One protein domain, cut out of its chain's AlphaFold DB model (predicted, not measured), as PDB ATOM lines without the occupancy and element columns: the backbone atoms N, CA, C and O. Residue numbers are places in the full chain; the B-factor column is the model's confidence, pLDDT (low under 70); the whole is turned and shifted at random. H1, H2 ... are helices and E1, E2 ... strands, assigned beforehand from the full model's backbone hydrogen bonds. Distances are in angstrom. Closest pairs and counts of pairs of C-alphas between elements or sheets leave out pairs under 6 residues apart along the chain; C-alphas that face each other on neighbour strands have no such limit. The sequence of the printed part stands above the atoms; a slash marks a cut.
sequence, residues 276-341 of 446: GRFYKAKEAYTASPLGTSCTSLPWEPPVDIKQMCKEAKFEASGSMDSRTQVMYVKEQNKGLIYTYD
ATOM      1  N   GLY A 276     112.372  15.989  95.449       83.31
ATOM      2  CA  GLY A 276     111.377  15.986  96.515       83.31
ATOM      3  C   GLY A 276     110.511  14.727  96.481       83.31
ATOM      4  O   GLY A 276     110.223  14.177  95.415       83.31
ATOM      5  N   ARG A 277     110.034  14.290  97.651       82.38
ATOM      6  CA  ARG A 277     109.015  13.233  97.765       82.38
ATOM      7  C   ARG A 277     107.758  13.716  98.465       82.38
ATOM      8  O   ARG A 277     107.839  14.472  99.433       82.38
ATOM      9  N   PHE A 278     106.628  13.210  97.981       79.75
ATOM     10  CA  PHE A 278     105.288  13.541  98.438       79.75
ATOM     11  C   PHE A 278     104.714  12.393  99.255       79.75
ATOM     12  O   PHE A 278     104.828  11.216  98.904       79.75
ATOM     13  N   TYR A 279     104.055  12.750 100.346       79.25
ATOM     14  CA  TYR A 279     103.305  11.821 101.170       79.25
ATOM     15  C   TYR A 279     101.953  12.426 101.488       79.25
ATOM     16  O   TYR A 279     101.845  13.619 101.774       79.25
ATOM     17  N   LYS A 280     100.927  11.583 101.509       80.69
ATOM     18  CA  LYS A 280      99.611  11.966 102.003       80.69
ATOM     19  C   LYS A 280      99.453  11.439 103.419       80.69
ATOM     20  O   LYS A 280      99.598  10.235 103.666       80.69
ATOM     21  N   ALA A 281      99.180  12.339 104.353       75.44
ATOM     22  CA  ALA A 281      98.813  11.926 105.697       75.44
ATOM     23  C   ALA A 281      97.439  11.262 105.685       75.44
ATOM     24  O   ALA A 281      96.535  11.688 104.964       75.44
ATOM     25  N   LYS A 282      97.291  10.212 106.493       71.31
ATOM     26  CA  LYS A 282      96.017   9.503 106.638       71.31
ATOM     27  C   LYS A 282      94.990  10.272 107.473       71.31
ATOM     28  O   LYS A 282      93.803  10.026 107.318       71.31
ATOM     29  N   GLU A 283      95.428  11.188 108.335       68.88
ATOM     30  CA  GLU A 283      94.575  11.862 109.321       68.88
ATOM     31  C   GLU A 283      94.753  13.387 109.301       68.88
ATOM     32  O   GLU A 283      95.780  13.906 108.851       68.88
ATOM     33  N   ALA A 284      93.732  14.102 109.794       63.97
ATOM     34  CA  ALA A 284      93.718  15.558 109.880       63.97
ATOM     35  C   ALA A 284      94.895  16.074 110.727       63.97
ATOM     36  O   ALA A 284      95.160  15.642 111.847       63.97
ATOM     37  N   TYR A 285      95.630  17.004 110.132       60.47
ATOM     38  CA  TYR A 285      97.059  17.205 110.337       60.47
ATOM     39  C   TYR A 285      97.386  18.186 111.475       60.47
ATOM     40  O   TYR A 285      98.120  19.156 111.270       60.47
ATOM     41  N   THR A 286      96.836  17.999 112.673       56.81
ATOM     42  CA  THR A 286      97.037  18.996 113.743       56.81
ATOM     43  C   THR A 286      98.176  18.675 114.712       56.81
ATOM     44  O   THR A 286      98.703  19.613 115.303       56.81
ATOM     45  N   ALA A 287      98.656  17.426 114.829       58.16
ATOM     46  CA  ALA A 287      99.733  17.121 115.793       58.16
ATOM     47  C   ALA A 287     100.686  15.957 115.458       58.16
ATOM     48  O   ALA A 287     101.679  15.777 116.164       58.16
ATOM     49  N   SER A 288     100.438  15.166 114.411       56.69
ATOM     50  CA  SER A 288     101.200  13.927 114.223       56.69
ATOM     51  C   SER A 288     102.673  14.183 113.844       56.69
ATOM     52  O   SER A 288     102.956  14.951 112.909       56.69
ATOM     53  N   PRO A 289     103.631  13.554 114.558       60.97
ATOM     54  CA  PRO A 289     105.035  13.526 114.167       60.97
ATOM     55  C   PRO A 289     105.208  12.982 112.743       60.97
ATOM     56  O   PRO A 289     104.414  12.173 112.262       60.97
ATOM     57  N   LEU A 290     106.288  13.374 112.067       63.31
ATOM     58  CA  LEU A 290     106.692  12.686 110.839       63.31
ATOM     59  C   LEU A 290     106.841  11.180 111.107       63.31
ATOM     60  O   LEU A 290     107.491  10.785 112.078       63.31
ATOM     61  N   GLY A 291     106.243  10.358 110.240       59.25
ATOM     62  CA  GLY A 291     106.328   8.895 110.290       59.25
ATOM     63  C   GLY A 291     105.152   8.182 110.966       59.25
ATOM     64  O   GLY A 291     104.984   6.986 110.747       59.25
ATOM     65  N   THR A 292     104.293   8.876 111.717       58.47
ATOM     66  CA  THR A 292     103.039   8.283 112.213       58.47
ATOM     67  C   THR A 292     101.951   8.451 111.152       58.47
ATOM     68  O   THR A 292     101.524   9.567 110.870       58.47
ATOM     69  N   SER A 293     101.536   7.345 110.529       59.66
ATOM     70  CA  SER A 293     100.366   7.270 109.634       59.66
ATOM     71  C   SER A 293     100.468   8.042 108.308       59.66
ATOM     72  O   SER A 293      99.503   8.654 107.848       59.66
ATOM     73  N   CYS A 294     101.622   7.981 107.642       55.47
ATOM     74  CA  CYS A 294     101.744   8.405 106.244       55.47
ATOM     75  C   CYS A 294     101.557   7.192 105.328       55.47
ATOM     76  O   CYS A 294     102.185   6.154 105.534       55.47
ATOM     77  N   THR A 295     100.720   7.315 104.306       58.53
ATOM     78  CA  THR A 295     100.779   6.406 103.155       58.53
ATOM     79  C   THR A 295     101.614   7.102 102.101       58.53
ATOM     80  O   THR A 295     101.298   8.231 101.717       58.53
ATOM     81  N   SER A 296     102.690   6.453 101.646       56.28
ATOM     82  CA  SER A 296     103.312   6.862 100.389       56.28
ATOM     83  C   SER A 296     102.211   6.873  99.345       56.28
ATOM     84  O   SER A 296     101.513   5.864  99.198       56.28
ATOM     85  N   LEU A 297     102.015   8.007  98.675       56.25
ATOM     86  CA  LEU A 297     101.099   8.038  97.552       56.25
ATOM     87  C   LEU A 297     101.641   7.039  96.531       56.25
ATOM     88  O   LEU A 297     102.812   7.141  96.152       56.25
ATOM     89  N   PRO A 298     100.867   6.004  96.173       47.88
ATOM     90  CA  PRO A 298     101.331   5.056  95.190       47.88
ATOM     91  C   PRO A 298     101.502   5.844  93.883       47.88
ATOM     92  O   PRO A 298     100.526   6.334  93.330       47.88
ATOM     93  N   TRP A 299     102.753   5.957  93.426       49.88
ATOM     94  CA  TRP A 299     103.140   6.402  92.080       49.88
ATOM     95  C   TRP A 299     103.149   7.896  91.758       49.88
ATOM     96  O   TRP A 299     103.209   8.227  90.576       49.88
ATOM     97  N   GLU A 300     103.180   8.806  92.734       60.69
ATOM     98  CA  GLU A 300     103.531  10.180  92.357       60.69
ATOM     99  C   GLU A 300     105.010  10.233  91.938       60.69
ATOM    100  O   GLU A 300     105.874   9.755  92.689       60.69
ATOM    101  N   PRO A 301     105.312  10.728  90.722       64.25
ATOM    102  CA  PRO A 301     106.684  10.847  90.266       64.25
ATOM    103  C   PRO A 301     107.462  11.749  91.234       64.25
ATOM    104  O   PRO A 301     106.877  12.663  91.823       64.25
ATOM    105  N   PRO A 302     108.768  11.496  91.426       67.12
ATOM    106  CA  PRO A 302     109.615  12.433  92.146       67.12
ATOM    107  C   PRO A 302     109.440  13.822  91.538       67.12
ATOM    108  O   PRO A 302     109.394  13.984  90.318       67.12
ATOM    109  N   VAL A 303     109.279  14.813  92.404       73.25
ATOM    110  CA  VAL A 303     108.976  16.169  91.966       73.25
ATOM    111  C   VAL A 303     110.267  16.943  91.855       73.25
ATOM    112  O   VAL A 303     111.126  16.878  92.742       73.25
ATOM    113  N   ASP A 304     110.394  17.660  90.742       72.81
ATOM    114  CA  ASP A 304     111.563  18.478  90.494       72.81
ATOM    115  C   ASP A 304     111.659  19.624  91.515       72.81
ATOM    116  O   ASP A 304     110.664  20.157  92.024       72.81
ATOM    117  N   ILE A 305     112.892  20.026  91.832       69.88
ATOM    118  CA  ILE A 305     113.140  21.138  92.765       69.88
ATOM    119  C   ILE A 305     112.468  22.427  92.261       69.88
ATOM    120  O   ILE A 305     112.074  23.289  93.044       69.88
ATOM    121  N   LYS A 306     112.263  22.549  90.949       71.50
ATOM    122  CA  LYS A 306     111.595  23.683  90.309       71.50
ATOM    123  C   LYS A 306     110.127  23.802  90.703       71.50
ATOM    124  O   LYS A 306     109.684  24.903  91.024       71.50
ATOM    125  N   GLN A 307     109.368  22.717  90.673       75.44
ATOM    126  CA  GLN A 307     107.980  22.675  91.103       75.44
ATOM    127  C   GLN A 307     107.912  22.944  92.603       75.44
ATOM    128  O   GLN A 307     107.122  23.792  93.016       75.44
ATOM    129  N   MET A 308     108.826  22.372  93.392       70.75
ATOM    130  CA  MET A 308     108.938  22.711  94.817       70.75
ATOM    131  C   MET A 308     109.169  24.214  95.040       70.75
ATOM    132  O   MET A 308     108.500  24.847  95.861       70.75
ATOM    133  N   CYS A 309     110.081  24.816  94.277       70.75
ATOM    134  CA  CYS A 309     110.381  26.241  94.362       70.75
ATOM    135  C   CYS A 309     109.268  27.135  93.817       70.75
ATOM    136  O   CYS A 309     109.109  28.235  94.333       70.75
ATOM    137  N   LYS A 310     108.498  26.709  92.807       71.31
ATOM    138  CA  LYS A 310     107.336  27.446  92.275       71.31
ATOM    139  C   LYS A 310     106.168  27.434  93.239       71.31
ATOM    140  O   LYS A 310     105.474  28.439  93.381       71.31
ATOM    141  N   GLU A 311     105.972  26.318  93.926       67.88
ATOM    142  CA  GLU A 311     104.982  26.244  94.988       67.88
ATOM    143  C   GLU A 311     105.424  27.068  96.223       67.88
ATOM    144  O   GLU A 311     104.599  27.274  97.109       67.88
ATOM    145  N   ALA A 312     106.681  27.576  96.226       50.72
ATOM    146  CA  ALA A 312     107.355  28.752  96.844       50.72
ATOM    147  C   ALA A 312     107.030  29.200  98.276       50.72
ATOM    148  O   ALA A 312     107.861  29.823  98.936       50.72
ATOM    149  N   LYS A 313     105.868  28.857  98.816       57.41
ATOM    150  CA  LYS A 313     105.598  28.879 100.252       57.41
ATOM    151  C   LYS A 313     106.514  27.902 101.009       57.41
ATOM    152  O   LYS A 313     106.572  27.968 102.231       57.41
ATOM    153  N   PHE A 314     107.258  27.045 100.303       57.16
ATOM    154  CA  PHE A 314     108.077  25.956 100.834       57.16
ATOM    155  C   PHE A 314     109.288  26.409 101.653       57.16
ATOM    156  O   PHE A 314     109.412  26.006 102.803       57.16
ATOM    157  N   GLU A 315     110.160  27.280 101.139       53.06
ATOM    158  CA  GLU A 315     111.380  27.653 101.883       53.06
ATOM    159  C   GLU A 315     111.096  28.511 103.123       53.06
ATOM    160  O   GLU A 315     111.833  28.452 104.103       53.06
ATOM    161  N   ALA A 316     110.021  29.305 103.104       58.06
ATOM    162  CA  ALA A 316     109.644  30.144 104.242       58.06
ATOM    163  C   ALA A 316     108.896  29.374 105.346       58.06
ATOM    164  O   ALA A 316     108.888  29.830 106.486       58.06
ATOM    165  N   SER A 317     108.269  28.238 105.022       68.31
ATOM    166  CA  SER A 317     107.479  27.428 105.971       68.31
ATOM    167  C   SER A 317     108.079  26.050 106.265       68.31
ATOM    168  O   SER A 317     107.537  25.291 107.071       68.31
ATOM    169  N   GLY A 318     109.208  25.725 105.631       78.06
ATOM    170  CA  GLY A 318     109.925  24.479 105.832       78.06
ATOM    171  C   GLY A 318     110.404  24.325 107.264       78.06
ATOM    172  O   GLY A 318     110.990  25.229 107.855       78.06
ATOM    173  N   SER A 319     110.169  23.144 107.817       85.69
ATOM    174  CA  SER A 319     110.687  22.729 109.111       85.69
ATOM    175  C   SER A 319     111.719  21.631 108.905       85.69
ATOM    176  O   SER A 319     111.595  20.799 108.010       85.69
ATOM    177  N   MET A 320     112.751  21.617 109.741       86.94
ATOM    178  CA  MET A 320     113.682  20.498 109.785       86.94
ATOM    179  C   MET A 320     113.184  19.457 110.774       86.94
ATOM    180  O   MET A 320     112.888  19.781 111.925       86.94
ATOM    181  N   ASP A 321     113.176  18.193 110.367       83.69
ATOM    182  CA  ASP A 321     113.080  17.112 111.336       83.69
ATOM    183  C   ASP A 321     114.435  16.932 112.026       83.69
ATOM    184  O   ASP A 321     115.424  16.528 111.410       83.69
ATOM    185  N   SER A 322     114.507  17.238 113.319       80.25
ATOM    186  CA  SER A 322     115.763  17.191 114.074       80.25
ATOM    187  C   SER A 322     116.336  15.774 114.206       80.25
ATOM    188  O   SER A 322     117.533  15.625 114.454       80.25
ATOM    189  N   ARG A 323     115.528  14.727 113.998       76.31
ATOM    190  CA  ARG A 323     115.981  13.330 114.076       76.31
ATOM    191  C   ARG A 323     116.590  12.865 112.758       76.31
ATOM    192  O   ARG A 323     117.726  12.399 112.743       76.31
ATOM    193  N   THR A 324     115.861  13.022 111.661       76.88
ATOM    194  CA  THR A 324     116.263  12.546 110.327       76.88
ATOM    195  C   THR A 324     117.106  13.558 109.555       76.88
ATOM    196  O   THR A 324     117.792  13.173 108.612       76.88
ATOM    197  N   GLN A 325     117.128  14.826 109.985       83.12
ATOM    198  CA  GLN A 325     117.886  15.909 109.347       83.12
ATOM    199  C   GLN A 325     117.486  16.092 107.881       83.12
ATOM    200  O   GLN A 325     118.332  16.276 107.007       83.12
ATOM    201  N   VAL A 326     116.183  16.007 107.633       84.88
ATOM    202  CA  VAL A 326     115.541  16.216 106.338       84.88
ATOM    203  C   VAL A 326     114.614  17.422 106.469       84.88
ATOM    204  O   VAL A 326     114.000  17.629 107.523       84.88
ATOM    205  N   MET A 327     114.538  18.241 105.418       86.94
ATOM    206  CA  MET A 327     113.572  19.328 105.371       86.94
ATOM    207  C   MET A 327     112.222  18.759 105.006       86.94
ATOM    208  O   MET A 327     112.113  17.893 104.135       86.94
ATOM    209  N   TYR A 328     111.186  19.292 105.634       87.00
ATOM    210  CA  TYR A 328     109.832  18.992 105.244       87.00
ATOM    211  C   TYR A 328     108.943  20.224 105.254       87.00
ATOM    212  O   TYR A 328     109.146  21.165 106.021       87.00
ATOM    213  N   VAL A 329     107.920  20.191 104.411       84.56
ATOM    214  CA  VAL A 329     106.856  21.193 104.364       84.56
ATOM    215  C   VAL A 329     105.526  20.465 104.470       84.56
ATOM    216  O   VAL A 329     105.348  19.389 103.899       84.56
ATOM    217  N   LYS A 330     104.603  21.031 105.247       83.06
ATOM    218  CA  LYS A 330     103.248  20.506 105.430       83.06
ATOM    219  C   LYS A 330     102.270  21.428 104.713       83.06
ATOM    220  O   LYS A 330     102.137  22.589 105.094       83.06
ATOM    221  N   GLU A 331     101.550  20.911 103.727       81.31
ATOM    222  CA  GLU A 331     100.421  21.613 103.120       81.31
ATOM    223  C   GLU A 331      99.124  21.137 103.785       81.31
ATOM    224  O   GLU A 331      98.484  20.180 103.347       81.31
ATOM    225  N   GLN A 332      98.746  21.811 104.876       77.62
ATOM    226  CA  GLN A 332      97.608  21.420 105.722       77.62
ATOM    227  C   GLN A 332      96.301  21.280 104.932       77.62
ATOM    228  O   GLN A 332      95.576  20.309 105.127       77.62
ATOM    229  N   ASN A 333      96.042  22.191 103.988       79.12
ATOM    230  CA  ASN A 333      94.809  22.201 103.192       79.12
ATOM    231  C   ASN A 333      94.650  20.964 102.298       79.12
ATOM    232  O   ASN A 333      93.528  20.607 101.956       79.12
ATOM    233  N   LYS A 334      95.757  20.319 101.909       78.25
ATOM    234  CA  LYS A 334      95.742  19.127 101.048       78.25
ATOM    235  C   LYS A 334      96.116  17.843 101.793       78.25
ATOM    236  O   LYS A 334      96.073  16.763 101.209       78.25
ATOM    237  N   GLY A 335      96.494  17.947 103.070       79.50
ATOM    238  CA  GLY A 335      97.030  16.823 103.839       79.50
ATOM    239  C   GLY A 335      98.333  16.264 103.253       79.50
ATOM    240  O   GLY A 335      98.610  15.073 103.416       79.50
ATOM    241  N   LEU A 336      99.107  17.096 102.548       81.25
ATOM    242  CA  LEU A 336     100.337  16.690 101.871       81.25
ATOM    243  C   LEU A 336     101.576  17.052 102.692       81.25
ATOM    244  O   LEU A 336     101.639  18.083 103.367       81.25
ATOM    245  N   ILE A 337     102.572  16.181 102.610       82.25
ATOM    246  CA  ILE A 337     103.889  16.333 103.215       82.25
ATOM    247  C   ILE A 337     104.906  16.201 102.115       82.25
ATOM    248  O   ILE A 337     104.891  15.244 101.346       82.25
ATOM    249  N   TYR A 338     105.836  17.127 102.123       83.75
ATOM    250  CA  TYR A 338     106.894  17.204 101.153       83.75
ATOM    251  C   TYR A 338     108.183  17.043 101.918       83.75
ATOM    252  O   TYR A 338     108.367  17.733 102.917       83.75
ATOM    253  N   THR A 339     109.056  16.148 101.483       85.62
ATOM    254  CA  THR A 339     110.380  15.974 102.084       85.62
ATOM    255  C   THR A 339     111.446  16.141 101.025       85.62
ATOM    256  O   THR A 339     111.285  15.604  99.929       85.62
ATOM    257  N   TYR A 340     112.527  16.835 101.354       85.69
ATOM    258  CA  TYR A 340     113.616  17.099 100.419       85.69
ATOM    259  C   TYR A 340     114.922  17.390 101.150       85.69
ATOM    260  O   TYR A 340     114.949  17.641 102.363       85.69
ATOM    261  N   ASP A 341     116.008  17.376 100.386       85.31
ATOM    262  CA  ASP A 341     117.304  17.851 100.832       85.31
ATOM    263  C   ASP A 341     117.500  19.321 100.443       85.31
ATOM    264  O   ASP A 341     117.546  19.668  99.268       85.31
TER     265      ASP A 341
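What this domain is: This is residues 276 to 341 of the 446 residues of the protein "uncharacterized protein LOC115325797" of Ixodes scapularis (UniProt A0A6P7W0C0). A small twisted sheet is built of two hairpins side by side, in the order E2 E1 E4 E3, all antiparallel; the short helix H2 packs on it and H1 is farther out. The 66 printed residues, under half in named elements, run E1 E2 H1 H2 E3 E4: mixed, compact, radius of gyration of the C-alphas 11.3 A, spans 28 by 27 by 22 A.

How they stand to each other: Start at E1, residues 277 to 281; its N 279 is 2.8 A from O 337 of E4, residues 336 to 340. E2, residues 294 to 296, makes a hairpin with E1, N 295 to O 280 at 3.2 A. H1, residues 305 to 310, only grazes the sheet. H2, residues 313 to 317, is on the sheet; its closest C-alpha pair with E3, residues 327 to 331, is Phe 314 and Val 329, 6.1 A. E3 and E4 form a hairpin, N 329 to O 338 at 2.9 A. In H1 and H2 every O i to N i+4 pair is within hydrogen-bond range.

Where its parts are: Find C-alpha 277 at (109.015, 13.233, 97.765); E1 runs 13.0 A. E3 spans 13.5 A; E4 runs 13.4 A to C-alpha 340 at (113.616, 17.099, 100.419).

The domain as a whole: The printed part has no cut; the link E1 to E2 is long. Confidence is under 70 at residues 283 to 302, 305 and 311 to 317.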